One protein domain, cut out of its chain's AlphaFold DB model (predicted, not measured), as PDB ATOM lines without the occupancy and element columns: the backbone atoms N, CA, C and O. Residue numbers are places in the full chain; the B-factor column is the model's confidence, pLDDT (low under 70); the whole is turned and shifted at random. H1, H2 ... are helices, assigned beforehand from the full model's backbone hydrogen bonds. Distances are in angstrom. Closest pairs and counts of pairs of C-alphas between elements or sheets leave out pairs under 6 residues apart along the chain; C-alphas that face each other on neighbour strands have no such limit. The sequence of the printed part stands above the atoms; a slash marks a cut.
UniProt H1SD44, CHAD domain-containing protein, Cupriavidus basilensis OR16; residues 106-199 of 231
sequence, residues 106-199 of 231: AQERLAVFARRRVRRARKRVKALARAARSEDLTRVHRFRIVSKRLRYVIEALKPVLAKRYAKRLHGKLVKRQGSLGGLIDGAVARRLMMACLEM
ATOM      1  N   ALA A 106     237.300 207.222 231.472       76.00
ATOM      2  CA  ALA A 106     237.113 207.926 230.199       76.00
ATOM      3  C   ALA A 106     237.465 209.418 230.330       76.00
ATOM      4  O   ALA A 106     238.142 209.968 229.456       76.00
ATOM      5  N   GLN A 107     237.082 210.048 231.444       75.00
ATOM      6  CA  GLN A 107     237.382 211.451 231.737       75.00
ATOM      7  C   GLN A 107     238.891 211.687 231.898       75.00
ATOM      8  O   GLN A 107     239.434 212.634 231.324       75.00
ATOM      9  N   GLU A 108     239.606 210.791 232.585       79.62
ATOM     10  CA  GLU A 108     241.062 210.892 232.726       79.62
ATOM     11  C   GLU A 108     241.787 210.756 231.376       79.62
ATOM     12  O   GLU A 108     242.630 211.594 231.029       79.62
ATOM     13  N   ARG A 109     241.423 209.752 230.565       82.19
ATOM     14  CA  ARG A 109     241.972 209.579 229.206       82.19
ATOM     15  C   ARG A 109     241.728 210.823 228.346       82.19
ATOM     16  O   ARG A 109     242.638 211.271 227.640       82.19
ATOM     17  N   LEU A 110     240.553 211.447 228.466       79.88
ATOM     18  CA  LEU A 110     240.233 212.711 227.800       79.88
ATOM     19  C   LEU A 110     241.087 213.882 228.328       79.88
ATOM     20  O   LEU A 110     241.578 214.680 227.528       79.88
ATOM     21  N   ALA A 111     241.365 213.954 229.633       80.44
ATOM     22  CA  ALA A 111     242.247 214.960 230.230       80.44
ATOM     23  C   ALA A 111     243.721 214.796 229.803       80.44
ATOM     24  O   ALA A 111     244.424 215.784 229.557       80.44
ATOM     25  N   VAL A 112     244.225 213.562 229.684       84.31
ATOM     26  CA  VAL A 112     245.558 213.263 229.121       84.31
ATOM     27  C   VAL A 112     245.620 213.675 227.647       84.31
ATOM     28  O   VAL A 112     246.545 214.385 227.228       84.31
ATOM     29  N   PHE A 113     244.606 213.305 226.860       83.81
ATOM     30  CA  PHE A 113     244.482 213.695 225.458       83.81
ATOM     31  C   PHE A 113     244.455 215.222 225.287       83.81
ATOM     32  O   PHE A 113     245.236 215.769 224.499       83.81
ATOM     33  N   ALA A 114     243.630 215.924 226.070       82.56
ATOM     34  CA  ALA A 114     243.498 217.376 226.044       82.56
ATOM     35  C   ALA A 114     244.836 218.074 226.335       82.56
ATOM     36  O   ALA A 114     245.292 218.909 225.545       82.56
ATOM     37  N   ARG A 115     245.535 217.653 227.401       82.75
ATOM     38  CA  ARG A 115     246.894 218.123 227.734       82.75
ATOM     39  C   ARG A 115     247.867 217.915 226.564       82.75
ATOM     40  O   ARG A 115     248.582 218.848 226.184       82.75
ATOM     41  N   ARG A 116     247.866 216.732 225.930       85.12
ATOM     42  CA  ARG A 116     248.726 216.411 224.769       85.12
ATOM     43  C   ARG A 116     248.402 217.280 223.547       85.12
ATOM     44  O   ARG A 116     249.330 217.726 222.863       85.12
ATOM     45  N   ARG A 117     247.120 217.564 223.271       83.81
ATOM     46  CA  ARG A 117     246.691 218.439 222.162       83.81
ATOM     47  C   ARG A 117     247.098 219.895 222.389       83.81
ATOM     48  O   ARG A 117     247.758 220.460 221.514       83.81
ATOM     49  N   VAL A 118     246.820 220.461 223.566       82.06
ATOM     50  CA  VAL A 118     247.231 221.832 223.926       82.06
ATOM     51  C   VAL A 118     248.757 221.983 223.869       82.06
ATOM     52  O   VAL A 118     249.251 222.951 223.289       82.06
ATOM     53  N   ARG A 119     249.532 221.006 224.373       84.12
ATOM     54  CA  ARG A 119     251.009 221.025 224.302       84.12
ATOM     55  C   ARG A 119     251.522 221.062 222.857       84.12
ATOM     56  O   ARG A 119     252.388 221.879 222.540       84.12
ATOM     57  N   ARG A 120     250.975 220.216 221.974       84.44
ATOM     58  CA  ARG A 120     251.331 220.174 220.540       84.44
ATOM     59  C   ARG A 120     250.987 221.488 219.831       84.44
ATOM     60  O   ARG A 120     251.844 222.052 219.153       84.44
ATOM     61  N   ALA A 121     249.776 222.008 220.031       81.69
ATOM     62  CA  ALA A 121     249.349 223.277 219.445       81.69
ATOM     63  C   ALA A 121     250.205 224.458 219.949       81.69
ATOM     64  O   ALA A 121     250.679 225.258 219.144       81.69
ATOM     65  N   ARG A 122     250.535 224.506 221.250       82.00
ATOM     66  CA  ARG A 122     251.444 225.510 221.834       82.00
ATOM     67  C   ARG A 122     252.870 225.434 221.274       82.00
ATOM     68  O   ARG A 122     253.465 226.487 221.055       82.00
ATOM     69  N   LYS A 123     253.421 224.238 221.002       85.12
ATOM     70  CA  LYS A 123     254.729 224.099 220.319       85.12
ATOM     71  C   LYS A 123     254.675 224.709 218.911       85.12
ATOM     72  O   LYS A 123     255.579 225.455 218.550       85.12
ATOM     73  N   ARG A 124     253.592 224.469 218.156       84.06
ATOM     74  CA  ARG A 124     253.406 225.024 216.801       84.06
ATOM     75  C   ARG A 124     253.233 226.549 216.801       84.06
ATOM     76  O   ARG A 124     253.865 227.214 215.990       84.06
ATOM     77  N   VAL A 125     252.456 227.100 217.741       82.94
ATOM     78  CA  VAL A 125     252.343 228.558 217.956       82.94
ATOM     79  C   VAL A 125     253.708 229.165 218.285       82.94
ATOM     80  O   VAL A 125     254.091 230.138 217.651       82.94
ATOM     81  N   LYS A 126     254.489 228.576 219.206       82.94
ATOM     82  CA  LYS A 126     255.843 229.068 219.531       82.94
ATOM     83  C   LYS A 126     256.801 229.047 218.333       82.94
ATOM     84  O   LYS A 126     257.586 229.976 218.191       82.94
ATOM     85  N   ALA A 127     256.759 228.005 217.501       82.75
ATOM     86  CA  ALA A 127     257.606 227.912 216.312       82.75
ATOM     87  C   ALA A 127     257.262 229.013 215.294       82.75
ATOM     88  O   ALA A 127     258.144 229.740 214.851       82.75
ATOM     89  N   LEU A 128     255.971 229.202 215.000       79.69
ATOM     90  CA  LEU A 128     255.517 230.246 214.079       79.69
ATOM     91  C   LEU A 128     255.702 231.660 214.645       79.69
ATOM     92  O   LEU A 128     256.032 232.555 213.884       79.69
ATOM     93  N   ALA A 129     255.601 231.860 215.964       77.56
ATOM     94  CA  ALA A 129     255.919 233.140 216.606       77.56
ATOM     95  C   ALA A 129     257.382 233.560 216.397       77.56
ATOM     96  O   ALA A 129     257.672 234.747 216.343       77.56
ATOM     97  N   ARG A 130     258.313 232.598 216.307       74.12
ATOM     98  CA  ARG A 130     259.725 232.889 216.019       74.12
ATOM     99  C   ARG A 130     259.930 233.296 214.560       74.12
ATOM    100  O   ARG A 130     260.724 234.198 214.325       74.12
ATOM    101  N   ALA A 131     259.215 232.644 213.638       68.12
ATOM    102  CA  ALA A 131     259.278 232.886 212.194       68.12
ATOM    103  C   ALA A 131     258.518 234.150 211.747       68.12
ATOM    104  O   ALA A 131     258.923 234.792 210.791       68.12
ATOM    105  N   ALA A 132     257.456 234.542 212.454       66.06
ATOM    106  CA  ALA A 132     256.686 235.766 212.208       66.06
ATOM    107  C   ALA A 132     257.321 237.031 212.826       66.06
ATOM    108  O   ALA A 132     256.622 238.008 213.069       66.06
ATOM    109  N   ARG A 133     258.628 236.992 213.136       67.56
ATOM    110  CA  ARG A 133     259.427 238.178 213.501       67.56
ATOM    111  C   ARG A 133     260.117 238.827 212.300       67.56
ATOM    112  O   ARG A 133     260.628 239.923 212.444       67.56
ATOM    113  N   SER A 134     260.128 238.162 211.144       62.28
ATOM    114  CA  SER A 134     260.340 238.827 209.855       62.28
ATOM    115  C   SER A 134     259.036 239.484 209.401       62.28
ATOM    116  O   SER A 134     257.981 238.876 209.590       62.28
ATOM    117  N   GLU A 135     259.126 240.616 208.709       60.16
ATOM    118  CA  GLU A 135     258.003 241.427 208.193       60.16
ATOM    119  C   GLU A 135     257.147 240.744 207.100       60.16
ATOM    120  O   GLU A 135     256.181 241.310 206.602       60.16
ATOM    121  N   ASP A 136     257.446 239.486 206.763       73.69
ATOM    122  CA  ASP A 136     256.646 238.638 205.874       73.69
ATOM    123  C   ASP A 136     255.201 238.459 206.399       73.69
ATOM    124  O   ASP A 136     254.914 237.644 207.292       73.69
ATOM    125  N   LEU A 137     254.274 239.192 205.774       69.56
ATOM    126  CA  LEU A 137     252.828 239.151 206.012       69.56
ATOM    127  C   LEU A 137     252.246 237.728 205.944       69.56
ATOM    128  O   LEU A 137     251.349 237.390 206.724       69.56
ATOM    129  N   THR A 138     252.784 236.848 205.095       72.75
ATOM    130  CA  THR A 138     252.347 235.447 204.981       72.75
ATOM    131  C   THR A 138     252.676 234.667 206.253       72.75
ATOM    132  O   THR A 138     251.862 233.869 206.740       72.75
ATOM    133  N   ARG A 139     253.845 234.913 206.865       74.00
ATOM    134  CA  ARG A 139     254.235 234.297 208.150       74.00
ATOM    135  C   ARG A 139     253.394 234.838 209.301       74.00
ATOM    136  O   ARG A 139     252.935 234.037 210.124       74.00
ATOM    137  N   VAL A 140     253.123 236.145 209.327       73.38
ATOM    138  CA  VAL A 140     252.225 236.785 210.308       73.38
ATOM    139  C   VAL A 140     250.808 236.205 210.212       73.38
ATOM    140  O   VAL A 140     250.250 235.749 211.217       73.38
ATOM    141  N   HIS A 141     250.253 236.093 209.004       74.38
ATOM    142  CA  HIS A 141     248.937 235.498 208.760       74.38
ATOM    143  C   HIS A 141     248.878 234.025 209.212       74.38
ATOM    144  O   HIS A 141     247.979 233.612 209.957       74.38
ATOM    145  N   ARG A 142     249.890 233.219 208.855       77.38
ATOM    146  CA  ARG A 142     249.996 231.808 209.274       77.38
ATOM    147  C   ARG A 142     250.112 231.667 210.797       77.38
ATOM    148  O   ARG A 142     249.544 230.732 211.375       77.38
ATOM    149  N   PHE A 143     250.792 232.602 211.461       79.81
ATOM    150  CA  PHE A 143     250.865 232.685 212.917       79.81
ATOM    151  C   PHE A 143     249.513 233.054 213.560       79.81
ATOM    152  O   PHE A 143     249.113 232.387 214.524       79.81
ATOM    153  N   ARG A 144     248.752 234.014 213.000       76.81
ATOM    154  CA  ARG A 144     247.375 234.353 213.435       76.81
ATOM    155  C   ARG A 144     246.449 233.140 213.338       76.81
ATOM    156  O   ARG A 144     245.804 232.806 214.335       76.81
ATOM    157  N   ILE A 145     246.442 232.415 212.212       79.50
ATOM    158  CA  ILE A 145     245.633 231.190 212.035       79.50
ATOM    159  C   ILE A 145     245.934 230.159 213.131       79.50
ATOM    160  O   ILE A 145     245.021 229.639 213.777       79.50
ATOM    161  N   VAL A 146     247.209 229.824 213.348       79.38
ATOM    162  CA  VAL A 146     247.574 228.767 214.306       79.38
ATOM    163  C   VAL A 146     247.350 229.214 215.756       79.38
ATOM    164  O   VAL A 146     246.993 228.385 216.595       79.38
ATOM    165  N   SER A 147     247.445 230.515 216.040       77.31
ATOM    166  CA  SER A 147     247.071 231.090 217.338       77.31
ATOM    167  C   SER A 147     245.556 231.037 217.580       77.31
ATOM    168  O   SER A 147     245.145 230.557 218.638       77.31
ATOM    169  N   LYS A 148     244.712 231.413 216.598       79.81
ATOM    170  CA  LYS A 148     243.240 231.254 216.684       79.81
ATOM    171  C   LYS A 148     242.868 229.785 216.931       79.81
ATOM    172  O   LYS A 148     242.123 229.486 217.858       79.81
ATOM    173  N   ARG A 149     243.501 228.844 216.216       80.81
ATOM    174  CA  ARG A 149     243.322 227.395 216.441       80.81
ATOM    175  C   ARG A 149     243.715 226.937 217.852       80.81
ATOM    176  O   ARG A 149     243.043 226.066 218.393       80.81
ATOM    177  N   LEU A 150     244.772 227.486 218.462       79.12
ATOM    178  CA  LEU A 150     245.122 227.162 219.853       79.12
ATOM    179  C   LEU A 150     244.076 227.700 220.842       79.12
ATOM    180  O   LEU A 150     243.746 226.991 221.789       79.12
ATOM    181  N   ARG A 151     243.534 228.904 220.610       80.44
ATOM    182  CA  ARG A 151     242.433 229.466 221.410       80.44
ATOM    183  C   ARG A 151     241.197 228.556 221.367       80.44
ATOM    184  O   ARG A 151     240.795 228.085 222.427       80.44
ATOM    185  N   TYR A 152     240.712 228.191 220.177       82.31
ATOM    186  CA  TYR A 152     239.550 227.299 220.023       82.31
ATOM    187  C   TYR A 152     239.761 225.911 220.652       82.31
ATOM    188  O   TYR A 152     238.851 225.358 221.262       82.31
ATOM    189  N   VAL A 153     240.974 225.345 220.573       80.81
ATOM    190  CA  VAL A 153     241.304 224.074 221.249       80.81
ATOM    191  C   VAL A 153     241.248 224.206 222.776       80.81
ATOM    192  O   VAL A 153     240.860 223.253 223.443       80.81
ATOM    193  N   ILE A 154     241.628 225.353 223.348       78.50
ATOM    194  CA  ILE A 154     241.538 225.592 224.799       78.50
ATOM    195  C   ILE A 154     240.089 225.844 225.228       78.50
ATOM    196  O   ILE A 154     239.696 225.364 226.284       78.50
ATOM    197  N   GLU A 155     239.304 226.568 224.428       79.00
ATOM    198  CA  GLU A 155     237.884 226.834 224.693       79.00
ATOM    199  C   GLU A 155     237.060 225.537 224.653       79.00
ATOM    200  O   GLU A 155     236.400 225.214 225.637       79.00
ATOM    201  N   ALA A 156     237.190 224.733 223.594       77.62
ATOM    202  CA  ALA A 156     236.470 223.463 223.453       77.62
ATOM    203  C   ALA A 156     236.856 222.412 224.513       77.62
ATOM    204  O   ALA A 156     236.038 221.585 224.899       77.62
ATOM    205  N   LEU A 157     238.102 222.436 225.003       78.69
ATOM    206  CA  LEU A 157     238.583 221.515 226.041       78.69
ATOM    207  C   LEU A 157     238.520 222.119 227.455       78.69
ATOM    208  O   LEU A 157     238.955 221.472 228.408       78.69
ATOM    209  N   LYS A 158     237.977 223.334 227.618       78.81
ATOM    210  CA  LYS A 158     237.862 224.042 228.907       78.81
ATOM    211  C   LYS A 158     237.224 223.200 230.026       78.81
ATOM    212  O   LYS A 158     237.748 223.302 231.134       78.81
ATOM    213  N   PRO A 159     236.189 222.359 229.794       75.25
ATOM    214  CA  PRO A 159     235.605 221.528 230.854       75.25
ATOM    215  C   PRO A 159     236.561 220.463 231.416       75.25
ATOM    216  O   PRO A 159     236.440 220.084 232.574       75.25
ATOM    217  N   VAL A 160     237.529 219.999 230.614       77.06
ATOM    218  CA  VAL A 160     238.427 218.868 230.944       77.06
ATOM    219  C   VAL A 160     239.866 219.330 231.235       77.06
ATOM    220  O   VAL A 160     240.724 218.565 231.677       77.06
ATOM    221  N   LEU A 161     240.174 220.604 230.980       73.31
ATOM    222  CA  LEU A 161     241.457 221.219 231.310       73.31
ATOM    223  C   LEU A 161     241.419 221.814 232.721       73.31
ATOM    224  O   LEU A 161     240.548 222.615 233.046       73.31
ATOM    225  N   ALA A 162     242.442 221.521 233.527       69.38
ATOM    226  CA  ALA A 162     242.604 222.127 234.849       69.38
ATOM    227  C   ALA A 162     242.475 223.665 234.788       69.38
ATOM    228  O   ALA A 162     243.171 224.319 233.998       69.38
ATOM    229  N   LYS A 163     241.629 224.250 235.657       67.12
ATOM    230  CA  LYS A 163     241.239 225.680 235.656       67.12
ATOM    231  C   LYS A 163     242.430 226.644 235.488       67.12
ATOM    232  O   LYS A 163     242.343 227.609 234.725       67.12
ATOM    233  N   ARG A 164     243.573 226.349 236.130       66.00
ATOM    234  CA  ARG A 164     244.837 227.117 236.040       66.00
ATOM    235  C   ARG A 164     245.395 227.203 234.613       66.00
ATOM    236  O   ARG A 164     245.862 228.267 234.207       66.00
ATOM    237  N   TYR A 165     245.345 226.109 233.852       63.91
ATOM    238  CA  TYR A 165     245.768 226.081 232.451       63.91
ATOM    239  C   TYR A 165     244.767 226.806 231.560       63.91
ATOM    240  O   TYR A 165     245.194 227.650 230.775       63.91
ATOM    241  N   ALA A 166     243.468 226.536 231.716       66.12
ATOM    242  CA  ALA A 166     242.428 227.196 230.935       66.12
ATOM    243  C   ALA A 166     242.501 228.727 231.094       66.12
ATOM    244  O   ALA A 166     242.784 229.419 230.119       66.12
ATOM    245  N   LYS A 167     242.368 229.265 232.317       70.69
ATOM    246  CA  LYS A 167     242.299 230.720 232.565       70.69
ATOM    247  C   LYS A 167     243.608 231.447 232.205       70.69
ATOM    248  O   LYS A 167     243.583 232.421 231.453       70.69
ATOM    249  N   ARG A 168     244.772 230.964 232.677       72.62
ATOM    250  CA  ARG A 168     246.064 231.669 232.503       72.62
ATOM    251  C   ARG A 168     246.632 231.563 231.083       72.62
ATOM    252  O   ARG A 168     247.289 232.502 230.634       72.62
ATOM    253  N   LEU A 169     246.421 230.445 230.378       69.69
ATOM    254  CA  LEU A 169     246.893 230.301 228.995       69.69
ATOM    255  C   LEU A 169     245.975 231.046 228.022       69.69
ATOM    256  O   LEU A 169     246.489 231.736 227.146       69.69
ATOM    257  N   HIS A 170     244.652 230.961 228.215       72.94
ATOM    258  CA  HIS A 170     243.669 231.690 227.413       72.94
ATOM    259  C   HIS A 170     243.870 233.209 227.516       72.94
ATOM    260  O   HIS A 170     244.074 233.845 226.490       72.94
ATOM    261  N   GLY A 171     243.947 233.790 228.722       71.69
ATOM    262  CA  GLY A 171     244.147 235.242 228.875       71.69
ATOM    263  C   GLY A 171     245.438 235.762 228.220       71.69
ATOM    264  O   GLY A 171     245.429 236.787 227.538       71.69
ATOM    265  N   LYS A 172     246.548 235.014 228.332       74.88
ATOM    266  CA  LYS A 172     247.815 235.355 227.650       74.88
ATOM    267  C   LYS A 172     247.746 235.212 226.125       74.88
ATOM    268  O   LYS A 172     248.506 235.888 225.433       74.88
ATOM    269  N   LEU A 173     246.889 234.330 225.611       72.38
ATOM    270  CA  LEU A 173     246.610 234.201 224.181       72.38
ATOM    271  C   LEU A 173     245.755 235.366 223.693       72.38
ATOM    272  O   LEU A 173     246.196 236.064 222.790       72.38
ATOM    273  N   VAL A 174     244.622 235.640 224.345       71.50
ATOM    274  CA  VAL A 174     243.716 236.744 223.994       71.50
ATOM    275  C   VAL A 174     244.464 238.077 223.936       71.50
ATOM    276  O   VAL A 174     244.436 238.716 222.888       71.50
ATOM    277  N   LYS A 175     245.239 238.447 224.973       73.00
ATOM    278  CA  LYS A 175     245.994 239.718 224.967       73.00
ATOM    279  C   LYS A 175     246.986 239.819 223.797       73.00
ATOM    280  O   LYS A 175     247.070 240.859 223.164       73.00
ATOM    281  N   ARG A 176     247.711 238.738 223.472       69.06
ATOM    282  CA  ARG A 176     248.649 238.722 222.328       69.06
ATOM    283  C   ARG A 176     247.949 238.672 220.970       69.06
ATOM    284  O   ARG A 176     248.526 239.106 219.984       69.06
ATOM    285  N   GLN A 177     246.748 238.103 220.907       69.38
ATOM    286  CA  GLN A 177     245.963 238.014 219.680       69.38
ATOM    287  C   GLN A 177     245.230 239.318 219.366       69.38
ATOM    288  O   GLN A 177     245.072 239.596 218.187       69.38
ATOM    289  N   GLY A 178     244.842 240.112 220.372       64.06
ATOM    290  CA  GLY A 178     244.239 241.437 220.176       64.06
ATOM    291  C   GLY A 178     245.165 242.395 219.422       64.06
ATOM    292  O   GLY A 178     244.759 242.975 218.425       64.06
ATOM    293  N   SER A 179     246.448 242.455 219.795       66.56
ATOM    294  CA  SER A 179     247.458 243.267 219.087       66.56
ATOM    295  C   SER A 179     247.688 242.841 217.625       66.56
ATOM    296  O   SER A 179     248.087 243.648 216.798       66.56
ATOM    297  N   LEU A 180     247.429 241.569 217.296       66.81
ATOM    298  CA  LEU A 180     247.457 241.010 215.930       66.81
ATOM    299  C   LEU A 180     246.060 240.983 215.273       66.81
ATOM    300  O   LEU A 180     245.885 240.433 214.179       66.81
ATOM    301  N   GLY A 181     245.062 241.517 215.977       65.75
ATOM    302  CA  GLY A 181     243.753 241.891 215.470       65.75
ATOM    303  C   GLY A 181     243.929 243.074 214.536       65.75
ATOM    304  O   GLY A 181     244.081 242.885 213.327       65.75
ATOM    305  N   GLY A 182     244.070 244.256 215.144       68.69
ATOM    306  CA  GLY A 182     244.065 245.561 214.478       68.69
ATOM    307  C   GLY A 182     244.974 245.704 213.254       68.69
ATOM    308  O   GLY A 182     244.570 246.349 212.300       68.69
ATOM    309  N   LEU A 183     246.146 245.056 213.200       69.12
ATOM    310  CA  LEU A 183     246.999 245.098 211.996       69.12
ATOM    311  C   LEU A 183     246.335 244.478 210.756       69.12
ATOM    312  O   LEU A 183     246.465 245.000 209.654       69.12
ATOM    313  N   ILE A 184     245.646 243.347 210.919       68.38
ATOM    314  CA  ILE A 184     244.968 242.665 209.807       68.38
ATOM    315  C   ILE A 184     243.564 243.218 209.620       68.38
ATOM    316  O   ILE A 184     243.116 243.358 208.490       68.38
ATOM    317  N   ASP A 185     242.895 243.556 210.716       74.38
ATOM    318  CA  ASP A 185     241.537 244.077 210.669       74.38
ATOM    319  C   ASP A 185     241.558 245.501 210.043       74.38
ATOM    320  O   ASP A 185     240.745 245.799 209.174       74.38
ATOM    321  N   GLY A 186     242.609 246.300 210.291       78.44
ATOM    322  CA  GLY A 186     242.902 247.560 209.587       78.44
ATOM    323  C   GLY A 186     243.369 247.406 208.129       78.44
ATOM    324  O   GLY A 186     243.096 248.274 207.303       78.44
ATOM    325  N   ALA A 187     244.025 246.297 207.761       79.75
ATOM    326  CA  ALA A 187     244.326 245.995 206.356       79.75
ATOM    327  C   ALA A 187     243.057 245.617 205.565       79.75
ATOM    328  O   ALA A 187     242.900 246.032 204.416       79.75
ATOM    329  N   VAL A 188     242.128 244.882 206.190       82.31
ATOM    330  CA  VAL A 188     240.794 244.608 205.630       82.31
ATOM    331  C   VAL A 188     239.992 245.905 205.521       82.31
ATOM    332  O   VAL A 188     239.489 246.194 204.441       82.31
ATOM    333  N   ALA A 189     239.951 246.724 206.575       84.75
ATOM    334  CA  ALA A 189     239.286 248.025 206.557       84.75
ATOM    335  C   ALA A 189     239.819 248.937 205.439       84.75
ATOM    336  O   ALA A 189     239.030 249.495 204.684       84.75
ATOM    337  N   ARG A 190     241.146 249.010 205.246       85.19
ATOM    338  CA  ARG A 190     241.752 249.736 204.118       85.19
ATOM    339  C   ARG A 190     241.266 249.202 202.770       85.19
ATOM    340  O   ARG A 190     240.861 249.996 201.934       85.19
ATOM    341  N   ARG A 191     241.265 247.878 202.558       88.50
ATOM    342  CA  ARG A 191     240.755 247.263 201.315       88.50
ATOM    343  C   ARG A 191     239.295 247.643 201.052       88.50
ATOM    344  O   ARG A 191     238.955 247.967 199.920       88.50
ATOM    345  N   LEU A 192     238.445 247.596 202.076       87.50
ATOM    346  CA  LEU A 192     237.019 247.907 201.951       87.50
ATOM    347  C   LEU A 192     236.778 249.402 201.709       87.50
ATOM    348  O   LEU A 192     235.972 249.746 200.854       87.50
ATOM    349  N   MET A 193     237.533 250.276 202.377       88.19
ATOM    350  CA  MET A 193     237.485 251.724 202.168       88.19
ATOM    351  C   MET A 193     237.943 252.121 200.758       88.19
ATOM    352  O   MET A 193     237.229 252.855 200.085       88.19
ATOM    353  N   MET A 194     239.065 251.571 200.270       86.75
ATOM    354  CA  MET A 194     239.502 251.731 198.872       86.75
ATOM    355  C   MET A 194     238.404 251.297 197.898       86.75
ATOM    356  O   MET A 194     238.104 252.008 196.945       86.75
ATOM    357  N   ALA A 195     237.764 250.156 198.176       86.81
ATOM    358  CA  ALA A 195     236.694 249.641 197.339       86.81
ATOM    359  C   ALA A 195     235.448 250.546 197.354       86.81
ATOM    360  O   ALA A 195     234.799 250.643 196.315       86.81
ATOM    361  N   CYS A 196     235.090 251.176 198.482       85.94
ATOM    362  CA  CYS A 196     233.998 252.160 198.552       85.94
ATOM    363  C   CYS A 196     234.319 253.457 197.796       85.94
ATOM    364  O   CYS A 196     233.417 254.042 197.219       85.94
ATOM    365  N   LEU A 197     235.588 253.876 197.779       86.31
ATOM    366  CA  LEU A 197     236.071 255.063 197.061       86.31
ATOM    367  C   LEU A 197     236.360 254.804 195.568       86.31
ATOM    368  O   LEU A 197     236.963 255.646 194.914       86.31
ATOM    369  N   GLU A 198     236.019 253.614 195.060       80.94
ATOM    370  CA  GLU A 198     236.301 253.129 193.694       80.94
ATOM    371  C   GLU A 198     237.777 253.220 193.258       80.94
ATOM    372  O   GLU A 198     238.114 253.057 192.085       80.94
ATOM    373  N   MET A 199     238.692 253.408 194.212       63.97
ATOM    374  CA  MET A 199     240.115 253.489 193.926       63.97
ATOM    375  C   MET A 199     240.673 252.087 193.654       63.97
ATOM    376  O   MET A 199     240.345 251.144 194.390       63.97
TER     377      MET A 199
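This is residues 106 to 199 of the 231 residues of the protein "CHAD domain-containing protein" of Cupriavidus basilensis OR16 (UniProt H1SD44). A long, kinked helix, H3, crosses one side of a helical hairpin, H1 and H2; H2 is in the middle, and the free end of H3, residues 185 to 190 and 192 to 198 with the tail, sticks out. The 94 printed residues hold three named helices, H1, H2, H3 in chain order: all helix, loose, radius of gyration of the C-alphas 16.6 A, spans 58 by 26 by 19 A.

H3, residues 163 to 196, has a kink of 36 degrees near residue 179. With residues 166 to 180 alone it touches H2, residues 137 to 156, at a steep tilt of 43 degrees, opposite ways, a hairpin; closest C-alphas Ile 154 and Ala 166, 6.4 A. H2 touches H1, residues 106 to 131, at a shallow tilt of 16 degrees, opposite ways, also a hairpin; closest C-alphas Leu 128 and Phe 143, 5.4 A. H1 and H3 are apart. Every O i to N i+4 pair is within hydrogen-bond range in H1 and H2, 24 of 30 in H3.

H3 is 46.2 A long, ending at C-alpha 196 (233.998, 252.160, 198.552); H1, 37.9 A, begins at C-alpha 106 (237.113, 207.926, 230.199); H2 is 28.6 A.

The C-alphas of Ala 106 and Met 199, the farthest apart, are 58.3 A apart. The printed part has no cut and no long link. Low confidence includes residues 176 to 184.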